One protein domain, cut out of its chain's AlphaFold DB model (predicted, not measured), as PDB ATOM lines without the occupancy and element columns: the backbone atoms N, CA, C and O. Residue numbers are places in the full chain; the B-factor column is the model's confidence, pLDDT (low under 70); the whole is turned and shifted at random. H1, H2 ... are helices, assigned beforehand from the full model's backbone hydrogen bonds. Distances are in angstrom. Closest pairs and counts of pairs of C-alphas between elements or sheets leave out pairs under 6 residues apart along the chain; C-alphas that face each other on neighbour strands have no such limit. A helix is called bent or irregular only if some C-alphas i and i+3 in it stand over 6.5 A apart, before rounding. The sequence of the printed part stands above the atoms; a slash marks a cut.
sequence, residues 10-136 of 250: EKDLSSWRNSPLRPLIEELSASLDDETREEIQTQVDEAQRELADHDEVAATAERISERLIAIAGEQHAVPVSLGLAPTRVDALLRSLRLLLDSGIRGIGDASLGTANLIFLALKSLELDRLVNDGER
ATOM      1  N   GLU A  10     -34.189  -1.802  -8.232       73.31
ATOM      2  CA  GLU A  10     -34.542  -1.243  -6.916       73.31
ATOM      3  C   GLU A  10     -33.556  -0.147  -6.469       73.31
ATOM      4  O   GLU A  10     -33.933   0.916  -5.966       73.31
ATOM      5  N   LYS A  11     -32.263  -0.383  -6.703       76.56
ATOM      6  CA  LYS A  11     -31.185   0.545  -6.359       76.56
ATOM      7  C   LYS A  11     -31.221   1.804  -7.225       76.56
ATOM      8  O   LYS A  11     -31.015   2.907  -6.722       76.56
ATOM      9  N   ASP A  12     -31.497   1.652  -8.512       78.12
ATOM     10  CA  ASP A  12     -31.607   2.768  -9.443       78.12
ATOM     11  C   ASP A  12     -32.890   3.564  -9.198       78.12
ATOM     12  O   ASP A  12     -32.853   4.790  -9.216       78.12
ATOM     13  N   LEU A  13     -34.002   2.901  -8.865       77.88
ATOM     14  CA  LEU A  13     -35.248   3.568  -8.485       77.88
ATOM     15  C   LEU A  13     -35.127   4.337  -7.161       77.88
ATOM     16  O   LEU A  13     -35.699   5.420  -7.026       77.88
ATOM     17  N   SER A  14     -34.376   3.810  -6.191       73.50
ATOM     18  CA  SER A  14     -34.149   4.467  -4.894       73.50
ATOM     19  C   SER A  14     -33.123   5.607  -4.951       73.50
ATOM     20  O   SER A  14     -33.157   6.514  -4.107       73.50
ATOM     21  N   SER A  15     -32.230   5.612  -5.950       78.94
ATOM     22  CA  SER A  15     -31.200   6.636  -6.140       78.94
ATOM     23  C   SER A  15     -31.620   7.712  -7.141       78.94
ATOM     24  O   SER A  15     -31.681   7.467  -8.340       78.94
ATOM     25  N   TRP A  16     -31.778   8.958  -6.679       75.75
ATOM     26  CA  TRP A  16     -32.119  10.104  -7.539       75.75
ATOM     27  C   TRP A  16     -31.244  10.225  -8.798       75.75
ATOM     28  O   TRP A  16     -31.736  10.513  -9.885       75.75
ATOM     29  N   ARG A  17     -29.930   9.998  -8.667       76.81
ATOM     30  CA  ARG A  17     -28.974  10.214  -9.763       76.81
ATOM     31  C   ARG A  17     -29.207   9.275 -10.948       76.81
ATOM     32  O   ARG A  17     -28.955   9.679 -12.079       76.81
ATOM     33  N   ASN A  18     -29.648   8.052 -10.674       77.19
ATOM     34  CA  ASN A  18     -29.839   7.009 -11.678       77.19
ATOM     35  C   ASN A  18     -31.321   6.759 -11.989       77.19
ATOM     36  O   ASN A  18     -31.629   5.996 -12.906       77.19
ATOM     37  N   SER A  19     -32.228   7.373 -11.226       81.62
ATOM     38  CA  SER A  19     -33.646   7.059 -11.299       81.62
ATOM     39  C   SER A  19     -34.254   7.517 -12.625       81.62
ATOM     40  O   SER A  19     -34.114   8.690 -12.984       81.62
ATOM     41  N   PRO A  20     -34.998   6.642 -13.330       81.75
ATOM     42  CA  PRO A  20     -35.778   7.034 -14.504       81.75
ATOM     43  C   PRO A  20     -36.910   8.022 -14.178       81.75
ATOM     44  O   PRO A  20     -37.496   8.591 -15.087       81.75
ATOM     45  N   LEU A  21     -37.207   8.274 -12.896       85.88
ATOM     46  CA  LEU A  21     -38.142   9.326 -12.480       85.88
ATOM     47  C   LEU A  21     -37.595  10.731 -12.667       85.88
ATOM     48  O   LEU A  21     -38.365  11.682 -12.768       85.88
ATOM     49  N   ARG A  22     -36.270  10.883 -12.624       87.25
ATOM     50  CA  ARG A  22     -35.641  12.198 -12.563       87.25
ATOM     51  C   ARG A  22     -36.044  13.092 -13.747       87.25
ATOM     52  O   ARG A  22     -36.455  14.213 -13.463       87.25
ATOM     53  N   PRO A  23     -35.985  12.638 -15.016       85.69
ATOM     54  CA  PRO A  23     -36.425  13.451 -16.150       85.69
ATOM     55  C   PRO A  23     -37.892  13.881 -16.038       85.69
ATOM     56  O   PRO A  23     -38.198  15.039 -16.279       85.69
ATOM     57  N   LEU A  24     -38.775  12.983 -15.579       85.94
ATOM     58  CA  LEU A  24     -40.207  13.267 -15.410       85.94
ATOM     59  C   LEU A  24     -40.462  14.329 -14.328       85.94
ATOM     60  O   LEU A  24     -41.330  15.183 -14.472       85.94
ATOM     61  N   ILE A  25     -39.695  14.298 -13.236       87.81
ATOM     62  CA  ILE A  25     -39.797  15.295 -12.160       87.81
ATOM     63  C   ILE A  25     -39.184  16.635 -12.586       87.81
ATOM     64  O   ILE A  25     -39.682  17.693 -12.201       87.81
ATOM     65  N   GLU A  26     -38.094  16.614 -13.356       86.69
ATOM     66  CA  GLU A  26     -37.494  17.826 -13.922       86.69
ATOM     67  C   GLU A  26     -38.457  18.512 -14.902       86.69
ATOM     68  O   GLU A  26     -38.613  19.730 -14.831       86.69
ATOM     69  N   GLU A  27     -39.160  17.739 -15.730       85.56
ATOM     70  CA  GLU A  27     -40.214  18.221 -16.625       85.56
ATOM     71  C   GLU A  27     -41.405  18.792 -15.853       85.56
ATOM     72  O   GLU A  27     -41.784  19.936 -16.090       85.56
ATOM     73  N   LEU A  28     -41.915  18.060 -14.853       86.25
ATOM     74  CA  LEU A  28     -42.965  18.557 -13.959       86.25
ATOM     75  C   LEU A  28     -42.569  19.902 -13.338       86.25
ATOM     76  O   LEU A  28     -43.343  20.849 -13.346       86.25
ATOM     77  N   SER A  29     -41.345  20.013 -12.821       86.56
ATOM     78  CA  SER A  29     -40.848  21.253 -12.212       86.56
ATOM     79  C   SER A  29     -40.771  22.424 -13.200       86.56
ATOM     80  O   SER A  29     -40.949  23.576 -12.793       86.56
ATOM     81  N   ALA A  30     -40.492  22.131 -14.474       87.00
ATOM     82  CA  ALA A  30     -40.416  23.111 -15.553       87.00
ATOM     83  C   ALA A  30     -41.796  23.502 -16.107       87.00
ATOM     84  O   ALA A  30     -41.944  24.618 -16.598       87.00
ATOM     85  N   SER A  31     -42.793  22.615 -16.026       88.25
ATOM     86  CA  SER A  31     -44.158  22.874 -16.499       88.25
ATOM     87  C   SER A  31     -45.030  23.631 -15.496       88.25
ATOM     88  O   SER A  31     -46.104  24.095 -15.865       88.25
ATOM     89  N   LEU A  32     -44.613  23.720 -14.229       90.19
ATOM     90  CA  LEU A  32     -45.321  24.490 -13.204       90.19
ATOM     91  C   LEU A  32     -45.142  25.992 -13.440       90.19
ATOM     92  O   LEU A  32     -44.009  26.478 -13.503       90.19
ATOM     93  N   ASP A  33     -46.256  26.717 -13.512       92.62
ATOM     94  CA  ASP A  33     -46.259  28.176 -13.539       92.62
ATOM     95  C   ASP A  33     -45.955  28.781 -12.155       92.62
ATOM     96  O   ASP A  33     -45.886  28.089 -11.132       92.62
ATOM     97  N   ASP A  34     -45.713  30.094 -12.137       90.62
ATOM     98  CA  ASP A  34     -45.338  30.814 -10.918       90.62
ATOM     99  C   ASP A  34     -46.464  30.798  -9.871       90.62
ATOM    100  O   ASP A  34     -46.178  30.675  -8.680       90.62
ATOM    101  N   GLU A  35     -47.728  30.851 -10.309       93.75
ATOM    102  CA  GLU A  35     -48.908  30.803  -9.434       93.75
ATOM    103  C   GLU A  35     -48.991  29.456  -8.704       93.75
ATOM    104  O   GLU A  35     -48.983  29.418  -7.473       93.75
ATOM    105  N   THR A  36     -48.925  28.334  -9.430       91.44
ATOM    106  CA  THR A  36     -48.939  26.995  -8.820       91.44
ATOM    107  C   THR A  36     -47.729  26.785  -7.906       91.44
ATOM    108  O   THR A  36     -47.818  26.132  -6.862       91.44
ATOM    109  N   ARG A  37     -46.565  27.336  -8.269       89.38
ATOM    110  CA  ARG A  37     -45.356  27.247  -7.436       89.38
ATOM    111  C   ARG A  37     -45.542  27.973  -6.103       89.38
ATOM    112  O   ARG A  37     -45.115  27.452  -5.071       89.38
ATOM    113  N   GLU A  38     -46.172  29.143  -6.113       91.00
ATOM    114  CA  GLU A  38     -46.483  29.916  -4.908       91.00
ATOM    115  C   GLU A  38     -47.548  29.225  -4.041       91.00
ATOM    116  O   GLU A  38     -47.397  29.156  -2.816       91.00
ATOM    117  N   GLU A  39     -48.564  28.617  -4.660       92.12
ATOM    118  CA  GLU A  39     -49.566  27.806  -3.959       92.12
ATOM    119  C   GLU A  39     -48.928  26.628  -3.207       92.12
ATOM    120  O   GLU A  39     -49.155  26.459  -2.005       92.12
ATOM    121  N   ILE A  40     -48.075  25.843  -3.878       89.56
ATOM    122  CA  ILE A  40     -47.372  24.706  -3.257       89.56
ATOM    123  C   ILE A  40     -46.462  25.188  -2.121       89.56
ATOM    124  O   ILE A  40     -46.433  24.574  -1.054       89.56
ATOM    125  N   GLN A  41     -45.725  26.286  -2.323       89.75
ATOM    126  CA  GLN A  41     -44.859  26.854  -1.284       89.75
ATOM    127  C   GLN A  41     -45.664  27.244  -0.040       89.75
ATOM    128  O   GLN A  41     -45.248  26.949   1.080       89.75
ATOM    129  N   THR A  42     -46.833  27.856  -0.232       91.25
ATOM    130  CA  THR A  42     -47.708  28.278   0.866       91.25
ATOM    131  C   THR A  42     -48.202  27.086   1.681       91.25
ATOM    132  O   THR A  42     -48.119  27.115   2.908       91.25
ATOM    133  N   GLN A  43     -48.644  26.012   1.018       90.38
ATOM    134  CA  GLN A  43     -49.103  24.789   1.690       90.38
ATOM    135  C   GLN A  43     -47.993  24.128   2.515       90.38
ATOM    136  O   GLN A  43     -48.224  23.665   3.631       90.38
ATOM    137  N   VAL A  44     -46.771  24.099   1.980       88.44
ATOM    138  CA  VAL A  44     -45.609  23.547   2.690       88.44
ATOM    139  C   VAL A  44     -45.273  24.392   3.913       88.44
ATOM    140  O   VAL A  44     -45.033  23.844   4.989       88.44
ATOM    141  N   ASP A  45     -45.258  25.715   3.761       87.69
ATOM    142  CA  ASP A  45     -44.964  26.633   4.858       87.69
ATOM    143  C   ASP A  45     -46.019  26.531   5.968       87.69
ATOM    144  O   ASP A  45     -45.684  26.624   7.149       87.69
ATOM    145  N   GLU A  46     -47.291  26.342   5.611       90.00
ATOM    146  CA  GLU A  46     -48.383  26.113   6.561       90.00
ATOM    147  C   GLU A  46     -48.194  24.800   7.326       90.00
ATOM    148  O   GLU A  46     -48.126  24.824   8.557       90.00
ATOM    149  N   ALA A  47     -47.981  23.684   6.622       88.12
ATOM    150  CA  ALA A  47     -47.732  22.384   7.246       88.12
ATOM    151  C   ALA A  47     -46.485  22.393   8.151       88.12
ATOM    152  O   ALA A  47     -46.452  21.756   9.204       88.12
ATOM    153  N   GLN A  48     -45.443  23.136   7.764       85.69
ATOM    154  CA  GLN A  48     -44.248  23.296   8.585       85.69
ATOM    155  C   GLN A  48     -44.530  24.075   9.873       85.69
ATOM    156  O   GLN A  48     -44.001  23.694  10.918       85.69
ATOM    157  N   ARG A  49     -45.313  25.160   9.807       86.88
ATOM    158  CA  ARG A  49     -45.702  25.922  11.005       86.88
ATOM    159  C   ARG A  49     -46.520  25.052  11.947       86.88
ATOM    160  O   ARG A  49     -46.177  24.966  13.117       86.88
ATOM    161  N   GLU A  50     -47.506  24.329  11.420       89.62
ATOM    162  CA  GLU A  50     -48.339  23.423  12.215       89.62
ATOM    163  C   GLU A  50     -47.504  22.345  12.928       89.62
ATOM    164  O   GLU A  50     -47.707  22.084  14.113       89.62
ATOM    165  N   LEU A  51     -46.506  21.765  12.251       88.06
ATOM    166  CA  LEU A  51     -45.605  20.795  12.882       88.06
ATOM    167  C   LEU A  51     -44.702  21.431  13.950       88.06
ATOM    168  O   LEU A  51     -44.444  20.808  14.979       88.06
ATOM    169  N   ALA A  52     -44.176  22.631  13.694       86.06
ATOM    170  CA  ALA A  52     -43.293  23.328  14.627       86.06
ATOM    171  C   ALA A  52     -44.027  23.773  15.902       86.06
ATOM    172  O   ALA A  52     -43.421  23.778  16.975       86.06
ATOM    173  N   ASP A  53     -45.318  24.087  15.781       87.12
ATOM    174  CA  ASP A  53     -46.187  24.504  16.884       87.12
ATOM    175  C   ASP A  53     -46.678  23.324  17.743       87.12
ATOM    176  O   ASP A  53     -47.273  23.535  18.798       87.12
ATOM    177  N   HIS A  54     -46.416  22.076  17.339       92.88
ATOM    178  CA  HIS A  54     -46.753  20.899  18.139       92.88
ATOM    179  C   HIS A  54     -45.906  20.857  19.424       92.88
ATOM    180  O   HIS A  54     -44.673  20.916  19.367       92.88
ATOM    181  N   ASP A  55     -46.556  20.691  20.583       90.69
ATOM    182  CA  ASP A  55     -45.943  20.843  21.916       90.69
ATOM    183  C   ASP A  55     -44.640  20.036  22.087       90.69
ATOM    184  O   ASP A  55     -43.631  20.538  22.582       90.69
ATOM    185  N   GLU A  56     -44.623  18.780  21.640       92.31
ATOM    186  CA  GLU A  56     -43.469  17.880  21.707       92.31
ATOM    187  C   GLU A  56     -42.287  18.371  20.860       92.31
ATOM    188  O   GLU A  56     -41.126  18.199  21.252       92.31
ATOM    189  N   VAL A  57     -42.563  18.976  19.703       89.81
ATOM    190  CA  VAL A  57     -41.542  19.513  18.795       89.81
ATOM    191  C   VAL A  57     -40.958  20.792  19.387       89.81
ATOM    192  O   VAL A  57     -39.732  20.889  19.523       89.81
ATOM    193  N   ALA A  58     -41.811  21.719  19.830       88.56
ATOM    194  CA  ALA A  58     -41.406  22.965  20.478       88.56
ATOM    195  C   ALA A  58     -40.586  22.706  21.754       88.56
ATOM    196  O   ALA A  58     -39.464  23.203  21.884       88.56
ATOM    197  N   ALA A  59     -41.062  21.825  22.640       90.88
ATOM    198  CA  ALA A  59     -40.350  21.462  23.866       90.88
ATOM    199  C   ALA A  59     -38.982  20.819  23.580       90.88
ATOM    200  O   ALA A  59     -38.013  21.010  24.320       90.88
ATOM    201  N   THR A  60     -38.867  20.046  22.496       92.31
ATOM    202  CA  THR A  60     -37.578  19.474  22.087       92.31
ATOM    203  C   THR A  60     -36.625  20.557  21.576       92.31
ATOM    204  O   THR A  60     -35.447  20.543  21.942       92.31
ATOM    205  N   ALA A  61     -37.117  21.514  20.786       89.12
ATOM    206  CA  ALA A  61     -36.327  22.646  20.301       89.12
ATOM    207  C   ALA A  61     -35.832  23.545  21.451       89.12
ATOM    208  O   ALA A  61     -34.658  23.932  21.470       89.12
ATOM    209  N   GLU A  62     -36.676  23.805  22.454       90.50
ATOM    210  CA  GLU A  62     -36.303  24.546  23.666       90.50
ATOM    211  C   GLU A  62     -35.194  23.834  24.439       90.50
ATOM    212  O   GLU A  62     -34.153  24.428  24.716       90.50
ATOM    213  N   ARG A  63     -35.338  22.529  24.696       92.38
ATOM    214  CA  ARG A  63     -34.310  21.736  25.396       92.38
ATOM    215  C   ARG A  63     -32.962  21.735  24.673       92.38
ATOM    216  O   ARG A  63     -31.913  21.725  25.325       92.38
ATOM    217  N   ILE A  64     -32.966  21.704  23.338       91.44
ATOM    218  CA  ILE A  64     -31.742  21.823  22.530       91.44
ATOM    219  C   ILE A  64     -31.140  23.220  22.699       91.44
ATOM    220  O   ILE A  64     -29.935  23.339  22.925       91.44
ATOM    221  N   SER A  65     -31.971  24.260  22.644       90.06
ATOM    222  CA  SER A  65     -31.546  25.654  22.794       90.06
ATOM    223  C   SER A  65     -30.950  25.927  24.179       90.06
ATOM    224  O   SER A  65     -29.845  26.456  24.275       90.06
ATOM    225  N   GLU A  66     -31.595  25.469  25.253       92.06
ATOM    226  CA  GLU A  66     -31.070  25.548  26.623       92.06
ATOM    227  C   GLU A  66     -29.712  24.852  26.752       92.06
ATOM    228  O   GLU A  66     -28.777  25.373  27.366       92.06
ATOM    229  N   ARG A  67     -29.569  23.668  26.138       92.00
ATOM    230  CA  ARG A  67     -28.305  22.928  26.147       92.00
ATOM    231  C   ARG A  67     -27.211  23.664  25.379       92.00
ATOM    232  O   ARG A  67     -26.069  23.668  25.834       92.00
ATOM    233  N   LEU A  68     -27.540  24.275  24.244       90.06
ATOM    234  CA  LEU A  68     -26.600  25.080  23.462       90.06
ATOM    235  C   LEU A  68     -26.134  26.305  24.245       90.06
ATOM    236  O   LEU A  68     -24.931  26.555  24.297       90.06
ATOM    237  N   ILE A  69     -27.048  27.002  24.924       91.69
ATOM    238  CA  ILE A  69     -26.718  28.122  25.815       91.69
ATOM    239  C   ILE A  69     -25.795  27.659  26.944       91.69
ATOM    240  O   ILE A  69     -24.783  28.303  27.210       91.69
ATOM    241  N   ALA A  70     -26.079  26.514  27.568       91.38
ATOM    242  CA  ALA A  70     -25.242  25.981  28.642       91.38
ATOM    243  C   ALA A  70     -23.818  25.601  28.184       91.38
ATOM    244  O   ALA A  70     -22.889  25.656  28.988       91.38
ATOM    245  N   ILE A  71     -23.639  25.200  26.919       91.94
ATOM    246  CA  ILE A  71     -22.340  24.783  26.366       91.94
ATOM    247  C   ILE A  71     -21.542  25.974  25.824       91.94
ATOM    248  O   ILE A  71     -20.348  26.083  26.096       91.94
ATOM    249  N   ALA A  72     -22.178  26.833  25.030       88.50
ATOM    250  CA  ALA A  72     -21.509  27.888  24.270       88.50
ATOM    251  C   ALA A  72     -21.630  29.278  24.921       88.50
ATOM    252  O   ALA A  72     -20.899  30.193  24.551       88.50
ATOM    253  N   GLY A  73     -22.519  29.437  25.905       85.44
ATOM    254  CA  GLY A  73     -22.899  30.730  26.470       85.44
ATOM    255  C   GLY A  73     -23.898  31.481  25.585       85.44
ATOM    256  O   GLY A  73     -23.948  31.295  24.370       85.44
ATOM    257  N   GLU A  74     -24.687  32.371  26.191       84.38
ATOM    258  CA  GLU A  74     -25.761  33.124  25.513       84.38
ATOM    259  C   GLU A  74     -25.276  33.926  24.295       84.38
ATOM    260  O   GLU A  74     -25.984  34.033  23.303       84.38
ATOM    261  N   GLN A  75     -24.045  34.444  24.342       82.06
ATOM    262  CA  GLN A  75     -23.449  35.255  23.271       82.06
ATOM    263  C   GLN A  75     -23.119  34.441  22.004       82.06
ATOM    264  O   GLN A  75     -22.898  35.015  20.938       82.06
ATOM    265  N   HIS A  76     -23.044  33.113  22.119       78.69
ATOM    266  CA  HIS A  76     -22.684  32.208  21.024       78.69
ATOM    267  C   HIS A  76     -23.779  31.182  20.706       78.69
ATOM    268  O   HIS A  76     -23.639  30.418  19.749       78.69
ATOM    269  N   ALA A  77     -24.861  31.152  21.485       76.50
ATOM    270  CA  ALA A  77     -25.993  30.282  21.230       76.50
ATOM    271  C   ALA A  77     -26.832  30.822  20.067       76.50
ATOM    272  O   ALA A  77     -27.273  31.970  20.069       76.50
ATOM    273  N   VAL A  78     -27.057  29.973  19.068       80.31
ATOM    274  CA  VAL A  78     -27.937  30.278  17.938       80.31
ATOM    275  C   VAL A  78     -29.342  29.778  18.283       80.31
ATOM    276  O   VAL A  78     -29.453  28.648  18.762       80.31
ATOM    277  N   PRO A  79     -30.405  30.568  18.050       74.19
ATOM    278  CA  PRO A  79     -31.770  30.081  18.209       74.19
ATOM    279  C   PRO A  79     -32.012  28.890  17.272       74.19
ATOM    280  O   PRO A  79     -31.751  28.975  16.071       74.19
ATOM    281  N   VAL A  80     -32.483  27.774  17.833       82.56
ATOM    282  CA  VAL A  80     -32.752  26.538  17.090       82.56
ATOM    283  C   VAL A  80     -34.253  26.312  16.997       82.56
ATOM    284  O   VAL A  80     -34.956  26.332  18.001       82.56
ATOM    285  N   SER A  81     -34.716  26.026  15.786       78.88
ATOM    286  CA  SER A  81     -36.062  25.532  15.509       78.88
ATOM    287  C   SER A  81     -35.984  24.149  14.866       78.88
ATOM    288  O   SER A  81     -35.052  23.861  14.110       78.88
ATOM    289  N   LEU A  82     -36.978  23.307  15.133       81.88
ATOM    290  CA  LEU A  82     -37.173  22.035  14.439       81.88
ATOM    291  C   LEU A  82     -38.259  22.211  13.377       81.88
ATOM    292  O   LEU A  82     -39.259  22.878  13.613       81.88
ATOM    293  N   GLY A  83     -38.051  21.629  12.199       80.31
ATOM    294  CA  GLY A  83     -38.991  21.722  11.088       80.31
ATOM    295  C   GLY A  83     -38.680  20.704   9.999       80.31
ATOM    296  O   GLY A  83     -37.680  19.982  10.071       80.31
ATOM    297  N   LEU A  84     -39.544  20.645   8.987       75.38
ATOM    298  CA  LEU A  84     -39.348  19.803   7.812       75.38
ATOM    299  C   LEU A  84     -38.324  20.451   6.874       75.38
ATOM    300  O   LEU A  84     -38.356  21.652   6.625       75.38
ATOM    301  N   ALA A  85     -37.406  19.649   6.343       71.31
ATOM    302  CA  ALA A  85     -36.490  20.069   5.294       71.31
ATOM    303  C   ALA A  85     -36.588  19.078   4.126       71.31
ATOM    304  O   ALA A  85     -36.612  17.869   4.372       71.31
ATOM    305  N   PRO A  86     -36.581  19.548   2.866       73.12
ATOM    306  CA  PRO A  86     -36.360  20.930   2.419       73.12
ATOM    307  C   PRO A  86     -37.628  21.807   2.398       73.12
ATOM    308  O   PRO A  86     -38.723  21.290   2.276       73.12
ATOM    309  N   THR A  87     -37.473  23.135   2.455       72.06
ATOM    310  CA  THR A  87     -38.606  24.090   2.457       72.06
ATOM    311  C   THR A  87     -38.887  24.723   1.100       72.06
ATOM    312  O   THR A  87     -39.981  25.204   0.854       72.06
ATOM    313  N   ARG A  88     -37.909  24.725   0.188       81.62
ATOM    314  CA  ARG A  88     -38.078  25.271  -1.164       81.62
ATOM    315  C   ARG A  88     -38.773  24.264  -2.073       81.62
ATOM    316  O   ARG A  88     -38.294  23.130  -2.162       81.62
ATOM    317  N   VAL A  89     -39.757  24.713  -2.856       84.38
ATOM    318  CA  VAL A  89     -40.464  23.873  -3.847       84.38
ATOM    319  C   VAL A  89     -39.505  23.076  -4.737       84.38
ATOM    320  O   VAL A  89     -39.645  21.865  -4.844       84.38
ATOM    321  N   ASP A  90     -38.455  23.690  -5.293       82.62
ATOM    322  CA  ASP A  90     -37.505  22.977  -6.172       82.62
ATOM    323  C   ASP A  90     -36.820  21.788  -5.485       82.62
ATOM    324  O   ASP A  90     -36.519  20.764  -6.100       82.62
ATOM    325  N   ALA A  91     -36.506  21.949  -4.200       83.81
ATOM    326  CA  ALA A  91     -35.851  20.921  -3.412       83.81
ATOM    327  C   ALA A  91     -36.855  19.851  -2.959       83.81
ATOM    328  O   ALA A  91     -36.490  18.679  -2.903       83.81
ATOM    329  N   LEU A  92     -38.112  20.233  -2.716       84.75
ATOM    330  CA  LEU A  92     -39.211  19.310  -2.426       84.75
ATOM    331  C   LEU A  92     -39.553  18.437  -3.626       84.75
ATOM    332  O   LEU A  92     -39.617  17.220  -3.477       84.75
ATOM    333  N   LEU A  93     -39.661  19.022  -4.819       84.00
ATOM    334  CA  LEU A  93     -39.890  18.274  -6.056       84.00
ATOM    335  C   LEU A  93     -38.781  17.238  -6.282       84.00
ATOM    336  O   LEU A  93     -39.065  16.076  -6.544       84.00
ATOM    337  N   ARG A  94     -37.510  17.602  -6.057       82.38
ATOM    338  CA  ARG A  94     -36.379  16.650  -6.112       82.38
ATOM    339  C   ARG A  94     -36.390  15.596  -5.003       82.38
ATOM    340  O   ARG A  94     -35.688  14.593  -5.113       82.38
ATOM    341  N   SER A  95     -37.124  15.834  -3.919       82.88
ATOM    342  CA  SER A  95     -37.291  14.871  -2.830       82.88
ATOM    343  C   SER A  95     -38.446  13.897  -3.062       82.88
ATOM    344  O   SER A  95     -38.558  12.930  -2.308       82.88
ATOM    345  N   LEU A  96     -39.267  14.116  -4.101       83.88
ATOM    346  CA  LEU A  96     -40.344  13.207  -4.469       83.88
ATOM    347  C   LEU A  96     -39.789  11.814  -4.763       83.88
ATOM    348  O   LEU A  96     -38.781  11.628  -5.449       83.88
ATOM    349  N   ARG A  97     -40.477  10.817  -4.219       80.50
ATOM    350  CA  ARG A  97     -40.186   9.394  -4.395       80.50
ATOM    351  C   ARG A  97     -41.473   8.708  -4.812       80.50
ATOM    352  O   ARG A  97     -42.551   9.146  -4.414       80.50
ATOM    353  N   LEU A  98     -41.371   7.613  -5.563       82.25
ATOM    354  CA  LEU A  98     -42.548   6.764  -5.740       82.25
ATOM    355  C   LEU A  98     -42.871   6.094  -4.417       82.25
ATOM    356  O   LEU A  98     -41.985   5.568  -3.733       82.25
ATOM    357  N   LEU A  99     -44.158   6.080  -4.120       83.31
ATOM    358  CA  LEU A  99     -44.722   5.370  -2.995       83.31
ATOM    359  C   LEU A  99     -45.717   4.341  -3.526       83.31
ATOM    360  O   LEU A  99     -46.460   4.599  -4.473       83.31
ATOM    361  N   LEU A 100     -45.709   3.167  -2.914       80.81
ATOM    362  CA  LEU A 100     -46.590   2.046  -3.209       80.81
ATOM    363  C   LEU A 100     -47.648   1.912  -2.118       80.81
ATOM    364  O   LEU A 100     -47.549   2.533  -1.057       80.81
ATOM    365  N   ASP A 101     -48.665   1.095  -2.392       77.31
ATOM    366  CA  ASP A 101     -49.748   0.789  -1.455       77.31
ATOM    367  C   ASP A 101     -50.383   2.059  -0.857       77.31
ATOM    368  O   ASP A 101     -50.497   2.209   0.354       77.31
ATOM    369  N   SER A 102     -50.792   2.995  -1.721       70.19
ATOM    370  CA  SER A 102     -51.431   4.268  -1.330       70.19
ATOM    371  C   SER A 102     -50.563   5.178  -0.450       70.19
ATOM    372  O   SER A 102     -51.073   5.857   0.437       70.19
ATOM    373  N   GLY A 103     -49.248   5.201  -0.678       70.62
ATOM    374  CA  GLY A 103     -48.339   6.101   0.041       70.62
ATOM    375  C   GLY A 103     -47.643   5.475   1.250       70.62
ATOM    376  O   GLY A 103     -46.835   6.138   1.892       70.62
ATOM    377  N   ILE A 104     -47.938   4.212   1.571       67.31
ATOM    378  CA  ILE A 104     -47.491   3.569   2.816       67.31
ATOM    379  C   ILE A 104     -46.070   3.011   2.691       67.31
ATOM    380  O   ILE A 104     -45.345   2.938   3.683       67.31
ATOM    381  N   ARG A 105     -45.666   2.589   1.490       74.44
ATOM    382  CA  ARG A 105     -44.418   1.847   1.281       74.44
ATOM    383  C   ARG A 105     -43.508   2.527   0.279       74.44
ATOM    384  O   ARG A 105     -43.967   3.021  -0.749       74.44
ATOM    385  N   GLY A 106     -42.210   2.523   0.556       75.81
ATOM    386  CA  GLY A 106     -41.218   2.943  -0.426       75.81
ATOM    387  C   GLY A 106     -40.997   1.857  -1.480       75.81
ATOM    388  O   GLY A 106     -41.379   0.704  -1.302       75.81
ATOM    389  N   ILE A 107     -40.306   2.200  -2.567       75.88
ATOM    390  CA  ILE A 107     -39.894   1.215  -3.587       75.88
ATOM    391  C   ILE A 107     -39.027   0.094  -2.986       75.88
ATOM    392  O   ILE A 107     -39.085  -1.030  -3.470       75.88
ATOM    393  N   GLY A 108     -38.260   0.376  -1.927       70.44
ATOM    394  CA  GLY A 108     -37.442  -0.634  -1.239       70.44
ATOM    395  C   GLY A 108     -38.251  -1.748  -0.561       70.44
ATOM    396  O   GLY A 108     -37.709  -2.807  -0.276       70.44
ATOM    397  N   ASP A 109     -39.553  -1.542  -0.344       73.06
ATOM    398  CA  ASP A 109     -40.454  -2.571   0.190       73.06
ATOM    399  C   ASP A 109     -41.200  -3.330  -0.929       73.06
ATOM    400  O   ASP A 109     -42.010  -4.221  -0.657       73.06
ATOM    401  N   ALA A 110     -40.972  -2.968  -2.197       78.25
ATOM    402  CA  ALA A 110     -41.601  -3.604  -3.346       78.25
ATOM    403  C   ALA A 110     -41.010  -4.993  -3.611       78.25
ATOM    404  O   ALA A 110     -39.820  -5.237  -3.421       78.25
ATOM    405  N   SER A 111     -41.818  -5.901  -4.167       84.81
ATOM    406  CA  SER A 111     -41.254  -7.126  -4.738       84.81
ATOM    407  C   SER A 111     -40.343  -6.787  -5.926       84.81
ATOM    408  O   SER A 111     -40.627  -5.851  -6.676       84.81
ATOM    409  N   LEU A 112     -39.291  -7.580  -6.153       82.25
ATOM    410  CA  LEU A 112     -38.371  -7.381  -7.284       82.25
ATOM    411  C   LEU A 112     -39.104  -7.329  -8.636       82.25
ATOM    412  O   LEU A 112     -38.778  -6.508  -9.487       82.25
ATOM    413  N   GLY A 113     -40.139  -8.157  -8.818       84.06
ATOM    414  CA  GLY A 113     -40.964  -8.127 -10.027       84.06
ATOM    415  C   GLY A 113     -41.743  -6.819 -10.180       84.06
ATOM    416  O   GLY A 113     -41.781  -6.246 -11.266       84.06
ATOM    417  N   THR A 114     -42.313  -6.305  -9.088       85.00
ATOM    418  CA  THR A 114     -42.994  -5.001  -9.067       85.00
ATOM    419  C   THR A 114     -42.021  -3.861  -9.367       85.00
ATOM    420  O   THR A 114     -42.327  -3.008 -10.195       85.00
ATOM    421  N   ALA A 115     -40.837  -3.866  -8.750       84.31
ATOM    422  CA  ALA A 115     -39.795  -2.877  -9.013       84.31
ATOM    423  C   ALA A 115     -39.364  -2.891 -10.490       84.31
ATOM    424  O   ALA A 115     -39.265  -1.833 -11.108       84.31
ATOM    425  N   ASN A 116     -39.199  -4.078 -11.085       84.81
ATOM    426  CA  ASN A 116     -38.867  -4.224 -12.505       84.81
ATOM    427  C   ASN A 116     -39.970  -3.672 -13.417       84.81
ATOM    428  O   ASN A 116     -39.668  -2.964 -14.375       84.81
ATOM    429  N   LEU A 117     -41.242  -3.936 -13.109       86.88
ATOM    430  CA  LEU A 117     -42.365  -3.379 -13.868       86.88
ATOM    431  C   LEU A 117     -42.417  -1.855 -13.805       86.88
ATOM    432  O   LEU A 117     -42.570  -1.207 -14.836       86.88
ATOM    433  N   ILE A 118     -42.257  -1.286 -12.610       87.50
ATOM    434  CA  ILE A 118     -42.220   0.167 -12.420       87.50
ATOM    435  C   ILE A 118     -41.060   0.762 -13.210       87.50
ATOM    436  O   ILE A 118     -41.239   1.739 -13.929       87.50
ATOM    437  N   PHE A 119     -39.878   0.156 -13.119       86.12
ATOM    438  CA  PHE A 119     -38.713   0.606 -13.867       86.12
ATOM    439  C   PHE A 119     -38.977   0.618 -15.376       86.12
ATOM    440  O   PHE A 119     -38.678   1.611 -16.037       86.12
ATOM    441  N   LEU A 120     -39.565  -0.452 -15.919       85.88
ATOM    442  CA  LEU A 120     -39.906  -0.539 -17.338       85.88
ATOM    443  C   LEU A 120     -40.945   0.505 -17.753       85.88
ATOM    444  O   LEU A 120     -40.763   1.139 -18.786       85.88
ATOM    445  N   ALA A 121     -41.980   0.732 -16.943       87.81
ATOM    446  CA  ALA A 121     -42.985   1.758 -17.216       87.81
ATOM    447  C   ALA A 121     -42.361   3.161 -17.270       87.81
ATOM    448  O   ALA A 121     -42.588   3.912 -18.212       87.81
ATOM    449  N   LEU A 122     -41.503   3.489 -16.302       88.19
ATOM    450  CA  LEU A 122     -40.807   4.778 -16.269       88.19
ATOM    451  C   LEU A 122     -39.832   4.941 -17.432       88.19
ATOM    452  O   LEU A 122     -39.720   6.027 -17.991       88.19
ATOM    453  N   LYS A 123     -39.144   3.863 -17.821       85.19
ATOM    454  CA  LYS A 123     -38.296   3.874 -19.014       85.19
ATOM    455  C   LYS A 123     -39.101   4.036 -20.291       85.19
ATOM    456  O   LYS A 123     -38.626   4.737 -21.171       85.19
ATOM    457  N   SER A 124     -40.291   3.450 -20.384       84.75
ATOM    458  CA  SER A 124     -41.178   3.684 -21.523       84.75
ATOM    459  C   SER A 124     -41.535   5.161 -21.644       84.75
ATOM    460  O   SER A 124     -41.312   5.741 -22.694       84.75
ATOM    461  N   LEU A 125     -41.953   5.796 -20.543       86.00
ATOM    462  CA  LEU A 125     -42.260   7.231 -20.528       86.00
ATOM    463  C   LEU A 125     -41.048   8.092 -20.915       86.00
ATOM    464  O   LEU A 125     -41.174   9.047 -21.674       86.00
ATOM    465  N   GLU A 126     -39.854   7.745 -20.424       83.19
ATOM    466  CA  GLU A 126     -38.616   8.430 -20.811       83.19
ATOM    467  C   GLU A 126     -38.319   8.269 -22.313       83.19
ATOM    468  O   GLU A 126     -37.892   9.223 -22.959       83.19
ATOM    469  N   LEU A 127     -38.540   7.078 -22.878       81.12
ATOM    470  CA  LEU A 127     -38.352   6.813 -24.307       81.12
ATOM    471  C   LEU A 127     -39.370   7.576 -25.156       81.12
ATOM    472  O   LEU A 127     -38.960   8.204 -26.129       81.12
ATOM    473  N   ASP A 128     -40.644   7.574 -24.765       80.56
ATOM    474  CA  ASP A 128     -41.708   8.319 -25.441       80.56
ATOM    475  C   ASP A 128     -41.376   9.811 -25.475       80.56
ATOM    476  O   ASP A 128     -41.476  10.440 -26.525       80.56
ATOM    477  N   ARG A 129     -40.871  10.371 -24.367       78.19
ATOM    478  CA  ARG A 129     -40.395  11.761 -24.322       78.19
ATOM    479  C   ARG A 129     -39.250  12.005 -25.307       78.19
ATOM    480  O   ARG A 129     -39.303  12.936 -26.102       78.19
ATOM    481  N   LEU A 130     -38.221  11.154 -25.291       76.75
ATOM    482  CA  LEU A 130     -37.061  11.288 -26.185       76.75
ATOM    483  C   LEU A 130     -37.434  11.199 -27.670       76.75
ATOM    484  O   LEU A 130     -36.752  11.791 -28.507       76.75
ATOM    485  N   VAL A 131     -38.473  10.425 -27.983       75.88
ATOM    486  CA  VAL A 131     -39.043  10.299 -29.324       75.88
ATOM    487  C   VAL A 131     -39.851  11.547 -29.691       75.88
ATOM    488  O   VAL A 131     -39.600  12.142 -30.737       75.88
ATOM    489  N   ASN A 132     -40.792  11.954 -28.837       73.88
ATOM    490  CA  ASN A 132     -41.757  13.018 -29.124       73.88
ATOM    491  C   ASN A 132     -41.124  14.413 -29.150       73.88
ATOM    492  O   ASN A 132     -41.488  15.235 -29.989       73.88
ATOM    493  N   ASP A 133     -40.137  14.665 -28.291       70.50
ATOM    494  CA  ASP A 133     -39.458  15.964 -28.213       70.50
ATOM    495  C   ASP A 133     -38.464  16.180 -29.368       70.50
ATOM    496  O   ASP A 133     -37.791  17.210 -29.435       70.50
ATOM    497  N   GLY A 134     -38.328  15.206 -30.279       62.25
ATOM    498  CA  GLY A 134     -37.384  15.268 -31.397       62.25
ATOM    499  C   GLY A 134     -35.921  15.333 -30.949       62.25
ATOM    500  O   GLY A 134     -35.045  15.678 -31.739       62.25
ATOM    501  N   GLU A 135     -35.629  15.004 -29.684       58.56
ATOM    502  CA  GLU A 135     -34.271  15.030 -29.127       58.56
ATOM    503  C   GLU A 135     -33.358  13.989 -29.799       58.56
ATOM    504  O   GLU A 135     -32.128  14.100 -29.719       58.56
ATOM    505  N   ARG A 136     -33.930  12.963 -30.452       59.72
ATOM    506  CA  ARG A 136     -33.190  11.908 -31.158       59.72
ATOM    507  C   ARG A 136     -33.912  11.425 -32.415       59.72
ATOM    508  O   ARG A 136     -35.008  10.888 -32.321       59.72
TER     509      ARG A 136
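What this domain is: This is residues 10 to 136 of the 250 residues of the protein "OLD family TOPRIM nucleotidyl transferase/hydrolase domain protein" of Klebsiella pneumoniae (UniProt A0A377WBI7). A long bent arm of two helices, H3 and H4, meeting at a corner, reaches away from a small group of helices in which H2 runs between short H5 and long H6. Residues 73 to 88 fold back from the far end of H4 to H5, and H1 packs on the first part of H6, while residues 130 to 135 stick out at its other end. The printed part has 127 residues with six named helices, H1 to H6 in chain order, and no named strand; its class is all helix. It is loose, with a radius of gyration of the C-alphas of 20.3 A, and elongated, spanning 61 by 37 by 26 A.

Where its parts are: H1 is residues 10 to 14, beginning at C-alpha 10 at (-34.542, -1.243, -6.916). H2 is residues 21 to 31, 15.4 A from first to last C-alpha. H3, residues 34 to 52, measures 26.7 A. H4, residues 55 to 72, measures 25.5 A and begins at C-alpha 55 at (-45.943, 20.843, 21.916). H5 is residues 89 to 95. H6, residues 112 to 132, is the longest at 30.1 A and ends at C-alpha 132 at (-41.757, 13.018, -29.124).

How they stand to each other: H1 touches H6 with residues 112 to 119 of H6 alone; the closest C-alphas, of Glu 10 and Ala 115, are 5.9 A apart. H1 and H2 are close but not clearly touching, with Leu 13 and Leu 21 closest, their C-alphas 7.6 A apart. H2 and H6 only just touch, with 3 pairs of C-alphas within 8 A, the closest those of Leu 21 and Leu 122 at 6.5 A; they run the same way at a steep tilt of 44 degrees. H2 touches H5 at a shallow tilt of 13 degrees, opposite ways; the closest C-alphas, of Ile 25 and Leu 93, are 6.8 A apart. H3 only just touches H5, with 3 pairs of C-alphas within 8 A, the closest those of Gln 41 and Val 89 at 5.9 A; they are only just about perpendicular, at 70.3 degrees. H4 touches no helix; it is close to H3 but not clearly touching, about perpendicular at 78 degrees, with the closest C-alphas, of Ala 52 and Ala 58, 6.2 A apart. H4 and H6 are apart. In H1, H2, H3, H4, H5 and H6 every O i to N i+4 pair is within hydrogen-bond range.

The domain as a whole: The two C-alphas farthest apart, of Ala 70 and Gly 134, are 62.2 A apart. The printed part has no cut. The links from H4 to H5 and from H5 to H6 are long, 16 residues each; in the second, residues 99 to 100 pair antiparallel with residues 105 to 106. Mean pLDDT of the printed part is 83.3; residue 104 and residues 134 to 136 are under 70.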